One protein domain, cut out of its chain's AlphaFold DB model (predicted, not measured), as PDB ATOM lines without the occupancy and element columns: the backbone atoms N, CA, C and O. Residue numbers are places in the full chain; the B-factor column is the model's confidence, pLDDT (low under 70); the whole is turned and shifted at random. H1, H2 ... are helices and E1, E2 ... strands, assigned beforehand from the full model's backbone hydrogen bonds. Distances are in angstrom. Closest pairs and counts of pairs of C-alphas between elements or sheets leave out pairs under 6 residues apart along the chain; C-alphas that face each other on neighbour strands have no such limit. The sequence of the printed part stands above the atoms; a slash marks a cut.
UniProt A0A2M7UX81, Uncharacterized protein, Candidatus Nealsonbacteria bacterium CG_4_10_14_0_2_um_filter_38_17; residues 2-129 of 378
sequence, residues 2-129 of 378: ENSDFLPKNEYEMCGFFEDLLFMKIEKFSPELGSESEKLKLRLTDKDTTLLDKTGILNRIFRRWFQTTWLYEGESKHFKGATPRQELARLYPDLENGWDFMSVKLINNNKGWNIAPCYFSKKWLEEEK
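What this domain is: This is residues 2 to 129 of the 378 residues of an uncharacterized protein of Candidatus Nealsonbacteria bacterium CG_4_10_14_0_2_um_filter_38_17 (UniProt A0A2M7UX81). What is the main picture? A long antiparallel hairpin of two strands, E1 and E2, has H1 packed on E2 and H4 packed on E1, with H1 and H4 crossing near each other. H2 lies far out at one end of the longest axis and H7 at the other, and two long loops, residues 23 to 35 and 67 to 83, link the parts. What is it made of? The printed part has 128 residues, with the named elements in the order H1 H2 H3 H4 H5 H6 E1 E2 H7; the class is mixed, helices and strands, and the one sheet has the order E1 - E2. How large is it? It is compact, with a radius of gyration of the C-alphas of 16.1 A and spans of 50 by 38 by 23 A.

Where its parts are: Where do the first helices lie? H1 is residues 11 to 22, 16.1 A long, from C-alpha 11 at (-4.055, 41.668, 42.806). H2 is residues 36 to 42, 10.3 A; H3 is residues 46 to 55, 14.2 A; H4 is residues 58 to 66, 11.9 A. What follows? H5, residues 84 to 88, and H6, residues 93 to 96, are short. E1 is residues 101 to 109, 24.9 A, and E2 is residues 112 to 120, 25.4 A, from C-alpha 112 at (-13.614, 37.945, 25.478). H7, residues 122 to 127, ends with C-alpha 127 at (8.962, 58.328, 40.861).

How they stand to each other: What is near H1? H1 and E2 have 10 pairs of C-alphas within 8 A, the closest those of Glu 19 and Ile 115, 5.9 A. H1 and H4 are close but not clearly touching, the closest C-alphas being Phe 18 and Phe 62 at 7.3 A, and stand about perpendicular at 74 degrees. Where do the other helices sit? H2 is apart from H1, H3 and H4; the closest C-alphas of H3 and E1 are Asp 53 and Leu 106, 6.5 A, and those of H4 and E1 are Asn 59 and Val 104, 6.3 A. H4 and H5 only just touch, with 3 pairs within 8 A, closest at Phe 66 and Pro 84, 5.1 A. H5 and H6 only just touch, with 3 pairs and only at the corner, closest at Gln 86 and Glu 96, 7.2 A; H6 and H7 are close but not clearly touching, closest at Asp 94 and Lys 122, 6.9 A. How do the strands pair? E1 and E2 form a hairpin, antiparallel at 155 degrees, with N 105 and O 116 at 3.0 A and N 114 and O 107 at 2.9 A, within hydrogen-bond range. How are the helix backbones? Every O i to N i+4 pair is within hydrogen-bond range in H1, H3, H4, H5 and H7; H2 has 1 of 3, beside 3 of 4 O i to N i+3 pairs, and H6 is too short for an O i to N i+4 pair.

The domain as a whole: How far does it reach? The two C-alphas farthest apart are those of Ser 35 and Glu 127, 51.9 A. Are there cuts or long links? The printed part has no cut; the links H1 to H2, with 13 residues, and H4 to H5, with 17, are long. Where is the confidence low? The mean pLDDT of the printed part is 75.7, and residues 2 to 8, 25 to 42 and 71 to 82 of the model are under 70.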
ATOM      1  N   GLU A   2      -9.081  23.849  55.963       29.86
ATOM      2  CA  GLU A   2      -9.131  25.309  55.931       29.86
ATOM      3  C   GLU A   2      -9.263  25.724  54.469       29.86
ATOM      4  O   GLU A   2      -8.424  25.390  53.640       29.86
ATOM      5  N   ASN A   3     -10.376  26.352  54.133       35.47
ATOM      6  CA  ASN A   3     -10.648  26.817  52.780       35.47
ATOM      7  C   ASN A   3      -9.857  28.111  52.563       35.47
ATOM      8  O   ASN A   3     -10.272  29.197  52.959       35.47
ATOM      9  N   SER A   4      -8.691  27.956  51.949       42.00
ATOM     10  CA  SER A   4      -7.726  29.000  51.602       42.00
ATOM     11  C   SER A   4      -8.055  29.764  50.312       42.00
ATOM     12  O   SER A   4      -7.161  30.379  49.727       42.00
ATOM     13  N   ASP A   5      -9.289  29.673  49.816       43.75
ATOM     14  CA  ASP A   5      -9.563  29.839  48.380       43.75
ATOM     15  C   ASP A   5     -10.274  31.152  48.009       43.75
ATOM     16  O   ASP A   5     -10.600  31.349  46.844       43.75
ATOM     17  N   PHE A   6     -10.492  32.063  48.973       48.59
ATOM     18  CA  PHE A   6     -11.137  33.370  48.730       48.59
ATOM     19  C   PHE A   6     -10.483  34.575  49.433       48.59
ATOM     20  O   PHE A   6     -11.070  35.651  49.506       48.59
ATOM     21  N   LEU A   7      -9.247  34.425  49.914       56.38
ATOM     22  CA  LEU A   7      -8.401  35.566  50.270       56.38
ATOM     23  C   LEU A   7      -7.603  35.933  49.025       56.38
ATOM     24  O   LEU A   7      -6.869  35.062  48.557       56.38
ATOM     25  N   PRO A   8      -7.703  37.158  48.477       67.25
ATOM     26  CA  PRO A   8      -6.857  37.509  47.354       67.25
ATOM     27  C   PRO A   8      -5.398  37.468  47.814       67.25
ATOM     28  O   PRO A   8      -4.942  38.315  48.577       67.25
ATOM     29  N   LYS A   9      -4.651  36.465  47.349       74.12
ATOM     30  CA  LYS A   9      -3.217  36.303  47.633       74.12
ATOM     31  C   LYS A   9      -2.371  37.268  46.814       74.12
ATOM     32  O   LYS A   9      -1.153  37.290  46.953       74.12
ATOM     33  N   ASN A  10      -3.004  37.988  45.896       83.88
ATOM     34  CA  ASN A  10      -2.439  39.022  45.050       83.88
ATOM     35  C   ASN A  10      -3.579  39.776  44.341       83.88
ATOM     36  O   ASN A  10      -4.759  39.421  44.414       83.88
ATOM     37  N   GLU A  11      -3.198  40.812  43.612       87.88
ATOM     38  CA  GLU A  11      -4.055  41.668  42.806       87.88
ATOM     39  C   GLU A  11      -4.790  40.927  41.676       87.88
ATOM     40  O   GLU A  11      -5.912  41.298  41.332       87.88
ATOM     41  N   TYR A  12      -4.220  39.855  41.118       88.56
ATOM     42  CA  TYR A  12      -4.874  39.077  40.061       88.56
ATOM     43  C   TYR A  12      -6.047  38.261  40.600       88.56
ATOM     44  O   TYR A  12      -7.110  38.230  39.982       88.56
ATOM     45  N   GLU A  13      -5.873  37.628  41.759       83.88
ATOM     46  CA  GLU A  13      -6.936  36.874  42.426       83.88
ATOM     47  C   GLU A  13      -8.080  37.803  42.862       83.88
ATOM     48  O   GLU A  13      -9.246  37.510  42.600       83.88
ATOM     49  N   MET A  14      -7.749  38.985  43.397       87.44
ATOM     50  CA  MET A  14      -8.728  40.041  43.681       87.44
ATOM     51  C   MET A  14      -9.533  40.422  42.428       87.44
ATOM     52  O   MET A  14     -10.763  40.481  42.480       87.44
ATOM     53  N   CYS A  15      -8.861  40.676  41.299       87.44
ATOM     54  CA  CYS A  15      -9.547  40.978  40.044       87.44
ATOM     55  C   CYS A  15     -10.433  39.828  39.574       87.44
ATOM     56  O   CYS A  15     -11.507  40.099  39.051       87.44
ATOM     57  N   GLY A  16     -10.028  38.573  39.789       84.06
ATOM     58  CA  GLY A  16     -10.857  37.405  39.501       84.06
ATOM     59  C   GLY A  16     -12.174  37.417  40.280       84.06
ATOM     60  O   GLY A  16     -13.235  37.233  39.686       84.06
ATOM     61  N   PHE A  17     -12.131  37.712  41.584       84.25
ATOM     62  CA  PHE A  17     -13.343  37.809  42.408       84.25
ATOM     63  C   PHE A  17     -14.245  38.969  41.987       84.25
ATOM     64  O   PHE A  17     -15.460  38.797  41.861       84.25
ATOM     65  N   PHE A  18     -13.661  40.140  41.726       87.81
ATOM     66  CA  PHE A  18     -14.416  41.288  41.228       87.81
ATOM     67  C   PHE A  18     -15.026  41.019  39.842       87.81
ATOM     68  O   PHE A  18     -16.176  41.376  39.596       87.81
ATOM     69  N   GLU A  19     -14.289  40.351  38.952       86.81
ATOM     70  CA  GLU A  19     -14.746  39.963  37.615       86.81
ATOM     71  C   GLU A  19     -15.928  39.000  37.669       86.81
ATOM     72  O   GLU A  19     -16.909  39.191  36.943       86.81
ATOM     73  N   ASP A  20     -15.852  37.976  38.519       81.38
ATOM     74  CA  ASP A  20     -16.933  37.009  38.644       81.38
ATOM     75  C   ASP A  20     -18.235  37.679  39.124       81.38
ATOM     76  O   ASP A  20     -19.315  37.349  38.619       81.38
ATOM     77  N   LEU A  21     -18.130  38.648  40.041       81.88
ATOM     78  CA  LEU A  21     -19.260  39.446  40.514       81.88
ATOM     79  C   LEU A  21     -19.793  40.386  39.424       81.88
ATOM     80  O   LEU A  21     -20.983  40.360  39.120       81.88
ATOM     81  N   LEU A  22     -18.923  41.191  38.805       85.75
ATOM     82  CA  LEU A  22     -19.313  42.204  37.819       85.75
ATOM     83  C   LEU A  22     -19.987  41.589  36.588       85.75
ATOM     84  O   LEU A  22     -20.996  42.103  36.108       85.75
ATOM     85  N   PHE A  23     -19.442  40.485  36.072       80.38
ATOM     86  CA  PHE A  23     -20.010  39.800  34.910       80.38
ATOM     87  C   PHE A  23     -21.105  38.807  35.262       80.38
ATOM     88  O   PHE A  23     -21.624  38.140  34.360       80.38
ATOM     89  N   MET A  24     -21.480  38.715  36.541       72.06
ATOM     90  CA  MET A  24     -22.489  37.777  37.006       72.06
ATOM     91  C   MET A  24     -22.170  36.376  36.461       72.06
ATOM     92  O   MET A  24     -23.001  35.712  35.825       72.06
ATOM     93  N   LYS A  25     -20.931  35.914  36.687       67.38
ATOM     94  CA  LYS A  25     -20.509  34.527  36.435       67.38
ATOM     95  C   LYS A  25     -21.118  33.648  37.539       67.38
ATOM     96  O   LYS A  25     -20.444  33.075  38.387       67.38
ATOM     97  N   ILE A  26     -22.456  33.604  37.520       54.59
ATOM     98  CA  ILE A  26     -23.379  33.159  38.578       54.59
ATOM     99  C   ILE A  26     -23.179  31.689  38.972       54.59
ATOM    100  O   ILE A  26     -23.534  31.319  40.086       54.59
ATOM    101  N   GLU A  27     -22.558  30.866  38.121       50.81
ATOM    102  CA  GLU A  27     -22.185  29.480  38.461       50.81
ATOM    103  C   GLU A  27     -21.326  29.388  39.735       50.81
ATOM    104  O   GLU A  27     -21.378  28.371  40.416       50.81
ATOM    105  N   LYS A  28     -20.610  30.460  40.104       50.09
ATOM    106  CA  LYS A  28     -19.829  30.544  41.349       50.09
ATOM    107  C   LYS A  28     -20.557  31.203  42.535       50.09
ATOM    108  O   LYS A  28     -20.103  31.037  43.660       50.09
ATOM    109  N   PHE A  29     -21.648  31.946  42.310       40.28
ATOM    110  CA  PHE A  29     -22.213  32.884  43.305       40.28
ATOM    111  C   PHE A  29     -23.701  32.694  43.636       40.28
ATOM    112  O   PHE A  29     -24.193  33.327  44.567       40.28
ATOM    113  N   SER A  30     -24.444  31.851  42.911       40.31
ATOM    114  CA  SER A  30     -25.820  31.472  43.276       40.31
ATOM    115  C   SER A  30     -26.316  30.286  42.440       40.31
ATOM    116  O   SER A  30     -26.885  30.475  41.351       40.31
ATOM    117  N   PRO A  31     -26.153  29.041  42.923       46.97
ATOM    118  CA  PRO A  31     -26.834  27.896  42.322       46.97
ATOM    119  C   PRO A  31     -28.364  28.081  42.334       46.97
ATOM    120  O   PRO A  31     -29.017  27.683  41.370       46.97
ATOM    121  N   GLU A  32     -28.902  28.807  43.320       48.03
ATOM    122  CA  GLU A  32     -30.338  28.978  43.601       48.03
ATOM    123  C   GLU A  32     -31.075  30.045  42.763       48.03
ATOM    124  O   GLU A  32     -32.305  30.091  42.770       48.03
ATOM    125  N   LEU A  33     -30.363  30.898  42.010       44.28
ATOM    126  CA  LEU A  33     -30.982  31.964  41.203       44.28
ATOM    127  C   LEU A  33     -31.598  31.427  39.900       44.28
ATOM    128  O   LEU A  33     -31.052  31.639  38.820       44.28
ATOM    129  N   GLY A  34     -32.739  30.748  40.001       54.56
ATOM    130  CA  GLY A  34     -33.630  30.475  38.870       54.56
ATOM    131  C   GLY A  34     -33.043  29.608  37.749       54.56
ATOM    132  O   GLY A  34     -31.966  29.012  37.862       54.56
ATOM    133  N   SER A  35     -33.776  29.499  36.640       57.91
ATOM    134  CA  SER A  35     -33.327  28.721  35.480       57.91
ATOM    135  C   SER A  35     -32.154  29.399  34.768       57.91
ATOM    136  O   SER A  35     -31.984  30.616  34.811       57.91
ATOM    137  N   GLU A  36     -31.353  28.630  34.031       59.62
ATOM    138  CA  GLU A  36     -30.195  29.140  33.279       59.62
ATOM    139  C   GLU A  36     -30.554  30.287  32.313       59.62
ATOM    140  O   GLU A  36     -29.786  31.227  32.117       59.62
ATOM    141  N   SER A  37     -31.787  30.285  31.801       57.75
ATOM    142  CA  SER A  37     -32.365  31.368  31.000       57.75
ATOM    143  C   SER A  37     -32.562  32.689  31.759       57.75
ATOM    144  O   SER A  37     -32.467  33.752  31.150       57.75
ATOM    145  N   GLU A  38     -32.824  32.662  33.068       60.84
ATOM    146  CA  GLU A  38     -32.913  33.859  33.917       60.84
ATOM    147  C   GLU A  38     -31.518  34.367  34.278       60.84
ATOM    148  O   GLU A  38     -31.263  35.570  34.202       60.84
ATOM    149  N   LYS A  39     -30.575  33.450  34.529       61.09
ATOM    150  CA  LYS A  39     -29.156  33.775  34.748       61.09
ATOM    151  C   LYS A  39     -28.540  34.476  33.528       61.09
ATOM    152  O   LYS A  39     -27.842  35.477  33.678       61.09
ATOM    153  N   LEU A  40     -28.856  34.026  32.309       65.19
ATOM    154  CA  LEU A  40     -28.405  34.662  31.062       65.19
ATOM    155  C   LEU A  40     -28.937  36.094  30.881       65.19
ATOM    156  O   LEU A  40     -28.248  36.930  30.296       65.19
ATOM    157  N   LYS A  41     -30.124  36.417  31.414       66.12
ATOM    158  CA  LYS A  41     -30.678  37.780  31.342       66.12
ATOM    159  C   LYS A  41     -29.896  38.784  32.182       66.12
ATOM    160  O   LYS A  41     -29.988  39.968  31.878       66.12
ATOM    161  N   LEU A  42     -29.120  38.344  33.175       66.25
ATOM    162  CA  LEU A  42     -28.316  39.212  34.044       66.25
ATOM    163  C   LEU A  42     -26.883  39.426  33.530       66.25
ATOM    164  O   LEU A  42     -26.260  40.421  33.882       66.25
ATOM    165  N   ARG A  43     -26.371  38.549  32.656       77.62
ATOM    166  CA  ARG A  43     -25.014  38.672  32.097       77.62
ATOM    167  C   ARG A  43     -24.904  39.863  31.145       77.62
ATOM    168  O   ARG A  43     -25.769  40.045  30.284       77.62
ATOM    169  N   LEU A  44     -23.847  40.659  31.283       83.00
ATOM    170  CA  LEU A  44     -23.532  41.748  30.355       83.00
ATOM    171  C   LEU A  44     -23.138  41.174  28.985       83.00
ATOM    172  O   LEU A  44     -22.390  40.202  28.903       83.00
ATOM    173  N   THR A  45     -23.661  41.758  27.909       84.00
ATOM    174  CA  THR A  45     -23.222  41.474  26.534       84.00
ATOM    175  C   THR A  45     -21.955  42.263  26.197       84.00
ATOM    176  O   THR A  45     -21.638  43.239  26.871       84.00
ATOM    177  N   ASP A  46     -21.256  41.929  25.105       86.56
ATOM    178  CA  ASP A  46     -20.086  42.706  24.650       86.56
ATOM    179  C   ASP A  46     -20.408  44.189  24.420       86.56
ATOM    180  O   ASP A  46     -19.573  45.062  24.672       86.56
ATOM    181  N   LYS A  47     -21.634  44.489  23.969       86.25
ATOM    182  CA  LYS A  47     -22.127  45.861  23.813       86.25
ATOM    183  C   LYS A  47     -22.251  46.556  25.169       86.25
ATOM    184  O   LYS A  47     -21.802  47.693  25.300       86.25
ATOM    185  N   ASP A  48     -22.822  45.871  26.159       86.62
ATOM    186  CA  ASP A  48     -22.987  46.402  27.515       86.62
ATOM    187  C   ASP A  48     -21.620  46.635  28.174       86.62
ATOM    188  O   ASP A  48     -21.394  47.687  28.766       86.62
ATOM    189  N   THR A  49     -20.677  45.703  28.007       87.00
ATOM    190  CA  THR A  49     -19.308  45.820  28.533       87.00
ATOM    191  C   THR A  49     -18.529  46.945  27.853       87.00
ATOM    192  O   THR A  49     -17.831  47.706  28.517       87.00
ATOM    193  N   THR A  50     -18.700  47.122  26.540       84.44
ATOM    194  CA  THR A  50     -18.122  48.268  25.817       84.44
ATOM    195  C   THR A  50     -18.696  49.593  26.325       84.44
ATOM    196  O   THR A  50     -17.984  50.596  26.398       84.44
ATOM    197  N   LEU A  51     -19.990  49.632  26.657       81.81
ATOM    198  CA  LEU A  51     -20.608  50.817  27.244       81.81
ATOM    199  C   LEU A  51     -20.048  51.074  28.648       81.81
ATOM    200  O   LEU A  51     -19.622  52.194  28.921       81.81
ATOM    201  N   LEU A  52     -19.973  50.043  29.493       84.81
ATOM    202  CA  LEU A  52     -19.383  50.102  30.830       84.81
ATOM    203  C   LEU A  52     -17.976  50.719  30.803       84.81
ATOM    204  O   LEU A  52     -17.728  51.690  31.520       84.81
ATOM    205  N   ASP A  53     -17.105  50.223  29.921       80.12
ATOM    206  CA  ASP A  53     -15.749  50.744  29.708       80.12
ATOM    207  C   ASP A  53     -15.758  52.245  29.361       80.12
ATOM    208  O   ASP A  53     -15.147  53.068  30.044       80.12
ATOM    209  N   LYS A  54     -16.575  52.646  28.377       75.69
ATOM    210  CA  LYS A  54     -16.683  54.047  27.927       75.69
ATOM    211  C   LYS A  54     -17.261  55.008  28.967       75.69
ATOM    212  O   LYS A  54     -16.995  56.212  28.899       75.69
ATOM    213  N   THR A  55     -18.098  54.521  29.883       73.69
ATOM    214  CA  THR A  55     -18.674  55.368  30.940       73.69
ATOM    215  C   THR A  55     -17.681  55.698  32.054       73.69
ATOM    216  O   THR A  55     -17.906  56.665  32.778       73.69
ATOM    217  N   GLY A  56     -16.588  54.937  32.196       74.31
ATOM    218  CA  GLY A  56     -15.584  55.140  33.247       74.31
ATOM    219  C   GLY A  56     -16.048  54.749  34.656       74.31
ATOM    220  O   GLY A  56     -15.328  54.971  35.627       74.31
ATOM    221  N   ILE A  57     -17.235  54.151  34.802       82.75
ATOM    222  CA  ILE A  57     -17.791  53.792  36.116       82.75
ATOM    223  C   ILE A  57     -17.134  52.552  36.726       82.75
ATOM    224  O   ILE A  57     -17.252  52.362  37.932       82.75
ATOM    225  N   LEU A  58     -16.440  51.723  35.933       87.50
ATOM    226  CA  LEU A  58     -15.811  50.470  36.377       87.50
ATOM    227  C   LEU A  58     -15.024  50.654  37.681       87.50
ATOM    228  O   LEU A  58     -15.228  49.917  38.642       87.50
ATOM    229  N   ASN A  59     -14.176  51.682  37.734       87.69
ATOM    230  CA  ASN A  59     -13.346  51.960  38.901       87.69
ATOM    231  C   ASN A  59     -14.130  52.522  40.100       87.69
ATOM    232  O   ASN A  59     -13.658  52.418  41.230       87.69
ATOM    233  N   ARG A  60     -15.342  53.059  39.899       88.38
ATOM    234  CA  ARG A  60     -16.255  53.425  41.000       88.38
ATOM    235  C   ARG A  60     -16.907  52.194  41.610       88.38
ATOM    236  O   ARG A  60     -16.923  52.069  42.832       88.38
ATOM    237  N   ILE A  61     -17.365  51.268  40.764       91.25
ATOM    238  CA  ILE A  61     -17.875  49.963  41.209       91.25
ATOM    239  C   ILE A  61     -16.772  49.235  41.977       91.25
ATOM    240  O   ILE A  61     -16.990  48.779  43.098       91.25
ATOM    241  N   PHE A  62     -15.565  49.195  41.405       92.00
ATOM    242  CA  PHE A  62     -14.406  48.575  42.032       92.00
ATOM    243  C   PHE A  62     -14.047  49.236  43.364       92.00
ATOM    244  O   PHE A  62     -13.898  48.519  44.347       92.00
ATOM    245  N   ARG A  63     -13.982  50.577  43.444       92.00
ATOM    246  CA  ARG A  63     -13.753  51.304  44.708       92.00
ATOM    247  C   ARG A  63     -14.711  50.824  45.791       92.00
ATOM    248  O   ARG A  63     -14.261  50.540  46.897       92.00
ATOM    249  N   ARG A  64     -16.009  50.752  45.480       91.56
ATOM    250  CA  ARG A  64     -17.025  50.361  46.459       91.56
ATOM    251  C   ARG A  64     -16.901  48.891  46.835       91.56
ATOM    252  O   ARG A  64     -16.909  48.582  48.018       91.56
ATOM    253  N   TRP A  65     -16.696  48.000  45.867       91.75
ATOM    254  CA  TRP A  65     -16.471  46.572  46.116       91.75
ATOM    255  C   TRP A  65     -15.243  46.322  47.005       91.75
ATOM    256  O   TRP A  65     -15.332  45.607  48.003       91.75
ATOM    257  N   PHE A  66     -14.123  46.971  46.674       92.19
ATOM    258  CA  PHE A  66     -12.816  46.836  47.326       92.19
ATOM    259  C   PHE A  66     -12.820  47.297  48.790       92.19
ATOM    260  O   PHE A  66     -11.985  46.874  49.586       92.19
ATOM    261  N   GLN A  67     -13.779  48.153  49.138       92.56
ATOM    262  CA  GLN A  67     -13.930  48.783  50.446       92.56
ATOM    263  C   GLN A  67     -15.270  48.436  51.128       92.56
ATOM    264  O   GLN A  67     -15.616  49.009  52.158       92.56
ATOM    265  N   THR A  68     -16.036  47.487  50.587       89.44
ATOM    266  CA  THR A  68     -17.213  46.923  51.264       89.44
ATOM    267  C   THR A  68     -16.762  45.756  52.134       89.44
ATOM    268  O   THR A  68     -15.964  44.927  51.699       89.44
ATOM    269  N   THR A  69     -17.247  45.684  53.370       82.69
ATOM    270  CA  THR A  69     -17.118  44.484  54.190       82.69
ATOM    271  C   THR A  69     -18.104  43.459  53.671       82.69
ATOM    272  O   THR A  69     -19.297  43.740  53.538       82.69
ATOM    273  N   TRP A  70     -17.623  42.259  53.413       75.31
ATOM    274  CA  TRP A  70     -18.459  41.161  52.964       75.31
ATOM    275  C   TRP A  70     -18.710  40.256  54.183       75.31
ATOM    276  O   TRP A  70     -17.775  39.648  54.698       75.31
ATOM    277  N   LEU A  71     -19.943  40.246  54.720       54.00
ATOM    278  CA  LEU A  71     -20.350  39.414  55.873       54.00
ATOM    279  C   LEU A  71     -20.854  38.034  55.409       54.00
ATOM    280  O   LEU A  71     -21.578  37.933  54.423       54.00
ATOM    281  N   TYR A  72     -20.486  36.973  56.137       46.66
ATOM    282  CA  TYR A  72     -20.803  35.576  55.814       46.66
ATOM    283  C   TYR A  72     -21.906  34.975  56.679       46.66
ATOM    284  O   TYR A  72     -21.676  34.759  57.865       46.66
ATOM    285  N   GLU A  73     -22.980  34.492  56.055       36.81
ATOM    286  CA  GLU A  73     -23.688  33.288  56.513       36.81
ATOM    287  C   GLU A  73     -24.070  32.404  55.300       36.81
ATOM    288  O   GLU A  73     -24.999  32.732  54.576       36.81
ATOM    289  N   GLY A  74     -23.289  31.321  55.084       33.84
ATOM    290  CA  GLY A  74     -23.509  30.080  54.285       33.84
ATOM    291  C   GLY A  74     -24.069  30.186  52.851       33.84
ATOM    292  O   GLY A  74     -25.213  30.557  52.679       33.84
ATOM    293  N   GLU A  75     -23.364  29.824  51.765       33.16
ATOM    294  CA  GLU A  75     -22.756  28.504  51.464       33.16
ATOM    295  C   GLU A  75     -21.278  28.533  50.987       33.16
ATOM    296  O   GLU A  75     -20.807  27.689  50.229       33.16
ATOM    297  N   SER A  76     -20.463  29.435  51.524       34.31
ATOM    298  CA  SER A  76     -19.066  29.096  51.856       34.31
ATOM    299  C   SER A  76     -18.764  29.679  53.249       34.31
ATOM    300  O   SER A  76     -19.681  30.213  53.861       34.31
ATOM    301  N   LYS A  77     -17.574  29.560  53.847       35.53
ATOM    302  CA  LYS A  77     -17.318  30.000  55.248       35.53
ATOM    303  C   LYS A  77     -16.172  31.039  55.383       35.53
ATOM    304  O   LYS A  77     -15.485  31.017  56.399       35.53
ATOM    305  N   HIS A  78     -15.924  31.906  54.387       38.12
ATOM    306  CA  HIS A  78     -14.591  32.524  54.133       38.12
ATOM    307  C   HIS A  78     -14.445  34.057  54.164       38.12
ATOM    308  O   HIS A  78     -13.491  34.572  53.603       38.12
ATOM    309  N   PHE A  79     -15.283  34.791  54.889       34.31
ATOM    310  CA  PHE A  79     -15.021  36.167  55.340       34.31
ATOM    311  C   PHE A  79     -15.641  36.275  56.731       34.31
ATOM    312  O   PHE A  79     -16.850  36.398  56.921       34.31
ATOM    313  N   LYS A  80     -14.776  36.201  57.736       33.44
ATOM    314  CA  LYS A  80     -15.029  36.818  59.033       33.44
ATOM    315  C   LYS A  80     -14.339  38.185  58.999       33.44
ATOM    316  O   LYS A  80     -13.139  38.232  59.233       33.44
ATOM    317  N   GLY A  81     -15.084  39.266  58.754       62.03
ATOM    318  CA  GLY A  81     -14.590  40.650  58.876       62.03
ATOM    319  C   GLY A  81     -13.547  41.101  57.833       62.03
ATOM    320  O   GLY A  81     -13.064  40.296  57.047       62.03
ATOM    321  N   ALA A  82     -13.230  42.404  57.877       69.81
ATOM    322  CA  ALA A  82     -12.353  43.194  56.993       69.81
ATOM    323  C   ALA A  82     -12.797  43.350  55.512       69.81
ATOM    324  O   ALA A  82     -13.558  42.552  54.968       69.81
ATOM    325  N   THR A  83     -12.375  44.436  54.858       86.00
ATOM    326  CA  THR A  83     -12.604  44.720  53.427       86.00
ATOM    327  C   THR A  83     -11.526  44.061  52.550       86.00
ATOM    328  O   THR A  83     -10.423  43.799  53.041       86.00
ATOM    329  N   PRO A  84     -11.755  43.841  51.236       88.06
ATOM    330  CA  PRO A  84     -10.707  43.362  50.329       88.06
ATOM    331  C   PRO A  84      -9.423  44.209  50.359       88.06
ATOM    332  O   PRO A  84      -8.326  43.662  50.239       88.06
ATOM    333  N   ARG A  85      -9.542  45.529  50.572       90.62
ATOM    334  CA  ARG A  85      -8.404  46.433  50.795       90.62
ATOM    335  C   ARG A  85      -7.585  46.049  52.020       90.62
ATOM    336  O   ARG A  85      -6.368  45.931  51.914       90.62
ATOM    337  N   GLN A  86      -8.246  45.861  53.158       86.75
ATOM    338  CA  GLN A  86      -7.604  45.496  54.424       86.75
ATOM    339  C   GLN A  86      -6.972  44.095  54.364       86.75
ATOM    340  O   GLN A  86      -5.931  43.849  54.966       86.75
ATOM    341  N   GLU A  87      -7.559  43.174  53.600       84.06
ATOM    342  CA  GLU A  87      -6.967  41.854  53.371       84.06
ATOM    343  C   GLU A  87      -5.711  41.932  52.491       84.06
ATOM    344  O   GLU A  87      -4.659  41.407  52.868       84.06
ATOM    345  N   LEU A  88      -5.768  42.651  51.363       87.19
ATOM    346  CA  LEU A  88      -4.603  42.853  50.492       87.19
ATOM    347  C   LEU A  88      -3.479  43.639  51.172       87.19
ATOM    348  O   LEU A  88      -2.305  43.396  50.890       87.19
ATOM    349  N   ALA A  89      -3.812  44.530  52.102       88.75
ATOM    350  CA  ALA A  89      -2.847  45.272  52.902       88.75
ATOM    351  C   ALA A  89      -1.884  44.383  53.710       88.75
ATOM    352  O   ALA A  89      -0.764  44.795  54.004       88.75
ATOM    353  N   ARG A  90      -2.251  43.133  54.018       84.75
ATOM    354  CA  ARG A  90      -1.335  42.177  54.669       84.75
ATOM    355  C   ARG A  90      -0.123  41.840  53.797       84.75
ATOM    356  O   ARG A  90       0.935  41.500  54.322       84.75
ATOM    357  N   LEU A  91      -0.288  41.925  52.478       84.94
ATOM    358  CA  LEU A  91       0.749  41.685  51.472       84.94
ATOM    359  C   LEU A  91       1.345  42.989  50.938       84.94
ATOM    360  O   LEU A  91       2.534  43.036  50.627       84.94
ATOM    361  N   TYR A  92       0.528  44.041  50.883       89.56
ATOM    362  CA  TYR A  92       0.877  45.382  50.421       89.56
ATOM    363  C   TYR A  92       0.614  46.417  51.535       89.56
ATOM    364  O   TYR A  92      -0.370  47.158  51.464       89.56
ATOM    365  N   PRO A  93       1.450  46.482  52.595       89.69
ATOM    366  CA  PRO A  93       1.168  47.292  53.791       89.69
ATOM    367  C   PRO A  93       1.034  48.791  53.524       89.69
ATOM    368  O   PRO A  93       0.386  49.516  54.279       89.69
ATOM    369  N   ASP A  94       1.632  49.271  52.438       92.00
ATOM    370  CA  ASP A  94       1.567  50.665  52.018       92.00
ATOM    371  C   ASP A  94       0.146  51.071  51.548       92.00
ATOM    372  O   ASP A  94      -0.183  52.263  51.569       92.00
ATOM    373  N   LEU A  95      -0.757  50.117  51.263       90.19
ATOM    374  CA  LEU A  95      -2.188  50.382  51.025       90.19
ATOM    375  C   LEU A  95      -2.893  50.989  52.249       90.19
ATOM    376  O   LEU A  95      -3.801  51.809  52.084       90.19
ATOM    377  N   GLU A  96      -2.492  50.615  53.470       88.00
ATOM    378  CA  GLU A  96      -3.102  51.114  54.720       88.00
ATOM    379  C   GLU A  96      -2.694  52.546  55.048       88.00
ATOM    380  O   GLU A  96      -3.322  53.182  55.889       88.00
ATOM    381  N   ASN A  97      -1.640  53.042  54.403       88.00
ATOM    382  CA  ASN A  97      -1.091  54.375  54.633       88.00
ATOM    383  C   ASN A  97      -1.313  55.311  53.438       88.00
ATOM    384  O   ASN A  97      -0.948  56.482  53.509       88.00
ATOM    385  N   GLY A  98      -1.913  54.809  52.352       86.44
ATOM    386  CA  GLY A  98      -2.144  55.579  51.127       86.44
ATOM    387  C   GLY A  98      -0.892  55.756  50.265       86.44
ATOM    388  O   GLY A  98      -0.838  56.678  49.453       86.44
ATOM    389  N   TRP A  99       0.120  54.904  50.456       87.88
ATOM    390  CA  TRP A  99       1.362  54.907  49.680       87.88
ATOM    391  C   TRP A  99       1.342  53.942  48.498       87.88
ATOM    392  O   TRP A  99       2.135  54.127  47.586       87.88
ATOM    393  N   ASP A 100       0.424  52.977  48.487       90.44
ATOM    394  CA  ASP A 100       0.102  52.152  47.324       90.44
ATOM    395  C   ASP A 100      -1.297  52.495  46.797       90.44
ATOM    396  O   ASP A 100      -2.175  52.937  47.548       90.44
ATOM    397  N   PHE A 101      -1.533  52.241  45.510       89.69
ATOM    398  CA  PHE A 101      -2.830  52.467  44.877       89.69
ATOM    399  C   PHE A 101      -3.265  51.286  44.001       89.69
ATOM    400  O   PHE A 101      -2.453  50.670  43.309       89.69
ATOM    401  N   MET A 102      -4.572  51.005  44.007       89.88
ATOM    402  CA  MET A 102      -5.203  49.946  43.216       89.88
ATOM    403  C   MET A 102      -6.315  50.504  42.320       89.88
ATOM    404  O   MET A 102      -7.223  51.224  42.762       89.88
ATOM    405  N   SER A 103      -6.279  50.106  41.053       89.94
ATOM    406  CA  SER A 103      -7.376  50.253  40.099       89.94
ATOM    407  C   SER A 103      -7.504  49.009  39.223       89.94
ATOM    408  O   SER A 103      -6.736  48.052  39.350       89.94
ATOM    409  N   VAL A 104      -8.509  48.999  38.353       90.62
ATOM    410  CA  VAL A 104      -8.780  47.889  37.438       90.62
ATOM    411  C   VAL A 104      -9.159  48.404  36.060       90.62
ATOM    412  O   VAL A 104      -9.814  49.435  35.948       90.62
ATOM    413  N   LYS A 105      -8.829  47.645  35.015       88.56
ATOM    414  CA  LYS A 105      -9.203  47.971  33.631       88.56
ATOM    415  C   LYS A 105      -9.892  46.813  32.931       88.56
ATOM    416  O   LYS A 105      -9.597  45.650  33.211       88.56
ATOM    417  N   LEU A 106     -10.759  47.138  31.976       89.00
ATOM    418  CA  LEU A 106     -11.306  46.165  31.038       89.00
ATOM    419  C   LEU A 106     -10.306  45.929  29.902       89.00
ATOM    420  O   LEU A 106      -9.779  46.863  29.301       89.00
ATOM    421  N   ILE A 107     -10.032  44.663  29.609       89.00
ATOM    422  CA  ILE A 107      -9.225  44.234  28.468       89.00
ATOM    423  C   ILE A 107     -10.097  43.328  27.608       89.00
ATOM    424  O   ILE A 107     -10.704  42.388  28.115       89.00
ATOM    425  N   ASN A 108     -10.149  43.591  26.304       86.81
ATOM    426  CA  ASN A 108     -10.732  42.660  25.347       86.81
ATOM    427  C   ASN A 108      -9.618  41.796  24.750       86.81
ATOM    428  O   ASN A 108      -8.702  42.315  24.108       86.81
ATOM    429  N   ASN A 109      -9.674  40.489  24.988       85.25
ATOM    430  CA  ASN A 109      -8.723  39.525  24.446       85.25
ATOM    431  C   ASN A 109      -9.447  38.481  23.571       85.25
ATOM    432  O   ASN A 109     -10.671  38.463  23.479       85.25
ATOM    433  N   ASN A 110      -8.704  37.567  22.938       79.19
ATOM    434  CA  ASN A 110      -9.275  36.544  22.042       79.19
ATOM    435  C   ASN A 110     -10.303  35.598  22.713       79.19
ATOM    436  O   ASN A 110     -10.958  34.825  22.018       79.19
ATOM    437  N   LYS A 111     -10.420  35.613  24.047       77.31
ATOM    438  CA  LYS A 111     -11.374  34.843  24.862       77.31
ATOM    439  C   LYS A 111     -12.529  35.703  25.409       77.31
ATOM    440  O   LYS A 111     -13.349  35.177  26.156       77.31
ATOM    441  N   GLY A 112     -12.596  36.987  25.047       83.62
ATOM    442  CA  GLY A 112     -13.614  37.945  25.478       83.62
ATOM    443  C   GLY A 112     -13.079  39.030  26.417       83.62
ATOM    444  O   GLY A 112     -11.869  39.211  26.578       83.62
ATOM    445  N   TRP A 113     -14.009  39.760  27.034       87.25
ATOM    446  CA  TRP A 113     -13.705  40.800  28.013       87.25
ATOM    447  C   TRP A 113     -13.274  40.209  29.359       87.25
ATOM    448  O   TRP A 113     -13.936  39.323  29.899       87.25
ATOM    449  N   ASN A 114     -12.189  40.739  29.915       89.50
ATOM    450  CA  ASN A 114     -11.689  40.406  31.244       89.50
ATOM    451  C   ASN A 114     -11.302  41.671  32.020       89.50
ATOM    452  O   ASN A 114     -11.033  42.718  31.428       89.50
ATOM    453  N   ILE A 115     -11.239  41.561  33.342       90.19
ATOM    454  CA  ILE A 115     -10.720  42.601  34.226       90.19
ATOM    455  C   ILE A 115      -9.248  42.309  34.502       90.19
ATOM    456  O   ILE A 115      -8.862  41.170  34.764       90.19
ATOM    457  N   ALA A 116      -8.409  43.337  34.435       90.00
ATOM    458  CA  ALA A 116      -7.006  43.248  34.809       90.00
ATOM    459  C   ALA A 116      -6.672  44.235  35.933       90.00
ATOM    460  O   ALA A 116      -7.173  45.366  35.904       90.00
ATOM    461  N   PRO A 117      -5.806  43.839  36.883       91.19
ATOM    462  CA  PRO A 117      -5.353  44.729  37.938       91.19
ATOM    463  C   PRO A 117      -4.410  45.797  37.387       91.19
ATOM    464  O   PRO A 117      -3.605  45.548  36.484       91.19
ATOM    465  N   CYS A 118      -4.480  46.974  37.994       89.94
ATOM    466  CA  CYS A 118      -3.542  48.073  37.832       89.94
ATOM    467  C   CYS A 118      -3.029  48.442  39.230       89.94
ATOM    468  O   CYS A 118      -3.680  49.180  39.970       89.94
ATOM    469  N   TYR A 119      -1.882  47.875  39.605       90.06
ATOM    470  CA  TYR A 119      -1.236  48.128  40.890       90.06
ATOM    471  C   TYR A 119      -0.121  49.164  40.741       90.06
ATOM    472  O   TYR A 119       0.759  49.028  39.888       90.06
ATOM    473  N   PHE A 120      -0.149  50.180  41.598       89.81
ATOM    474  CA  PHE A 120       0.831  51.256  41.636       89.81
ATOM    475  C   PHE A 120       1.514  51.245  42.998       89.81
ATOM    476  O   PHE A 120       0.964  51.729  43.985       89.81
ATOM    477  N   SER A 121       2.714  50.667  43.032       91.38
ATOM    478  CA  SER A 121       3.527  50.599  44.248       91.38
ATOM    479  C   SER A 121       4.014  51.979  44.693       91.38
ATOM    480  O   SER A 121       4.248  52.854  43.854       91.38
ATOM    481  N   LYS A 122       4.328  52.111  45.978       91.44
ATOM    482  CA  LYS A 122       4.987  53.271  46.578       91.44
ATOM    483  C   LYS A 122       6.194  53.756  45.797       91.44
ATOM    484  O   LYS A 122       6.283  54.939  45.501       91.44
ATOM    485  N   LYS A 123       7.086  52.847  45.394       92.00
ATOM    486  CA  LYS A 123       8.276  53.204  44.610       92.00
ATOM    487  C   LYS A 123       7.897  53.914  43.308       92.00
ATOM    488  O   LYS A 123       8.470  54.943  42.970       92.00
ATOM    489  N   TRP A 124       6.918  53.372  42.587       91.00
ATOM    490  CA  TRP A 124       6.432  53.981  41.350       91.00
ATOM    491  C   TRP A 124       5.760  55.333  41.617       91.00
ATOM    492  O   TRP A 124       5.973  56.293  40.883       91.00
ATOM    493  N   LEU A 125       4.980  55.435  42.697       86.56
ATOM    494  CA  LEU A 125       4.318  56.679  43.085       86.56
ATOM    495  C   LEU A 125       5.303  57.756  43.539       86.56
ATOM    496  O   LEU A 125       5.055  58.929  43.288       86.56
ATOM    497  N   GLU A 126       6.426  57.388  44.147       88.88
ATOM    498  CA  GLU A 126       7.522  58.306  44.459       88.88
ATOM    499  C   GLU A 126       8.201  58.821  43.177       88.88
ATOM    500  O   GLU A 126       8.468  60.020  43.068       88.88
ATOM    501  N   GLU A 127       8.413  57.956  42.176       88.12
ATOM    502  CA  GLU A 127       8.962  58.328  40.861       88.12
ATOM    503  C   GLU A 127       8.022  59.272  40.084       88.12
ATOM    504  O   GLU A 127       8.464  60.277  39.523       88.12
ATOM    505  N   GLU A 128       6.714  59.009  40.107       85.44
ATOM    506  CA  GLU A 128       5.677  59.863  39.505       85.44
ATOM    507  C   GLU A 128       5.146  60.947  40.472       85.44
ATOM    508  O   GLU A 128       4.141  61.604  40.195       85.44
ATOM    509  N   LYS A 129       5.851  61.185  41.591       84.81
ATOM    510  CA  LYS A 129       5.535  62.085  42.723       84.81
ATOM    511  C   LYS A 129       4.335  61.694  43.585       84.81
ATOM    512  O   LYS A 129       4.416  61.851  44.804       84.81
TER     513      LYS A 129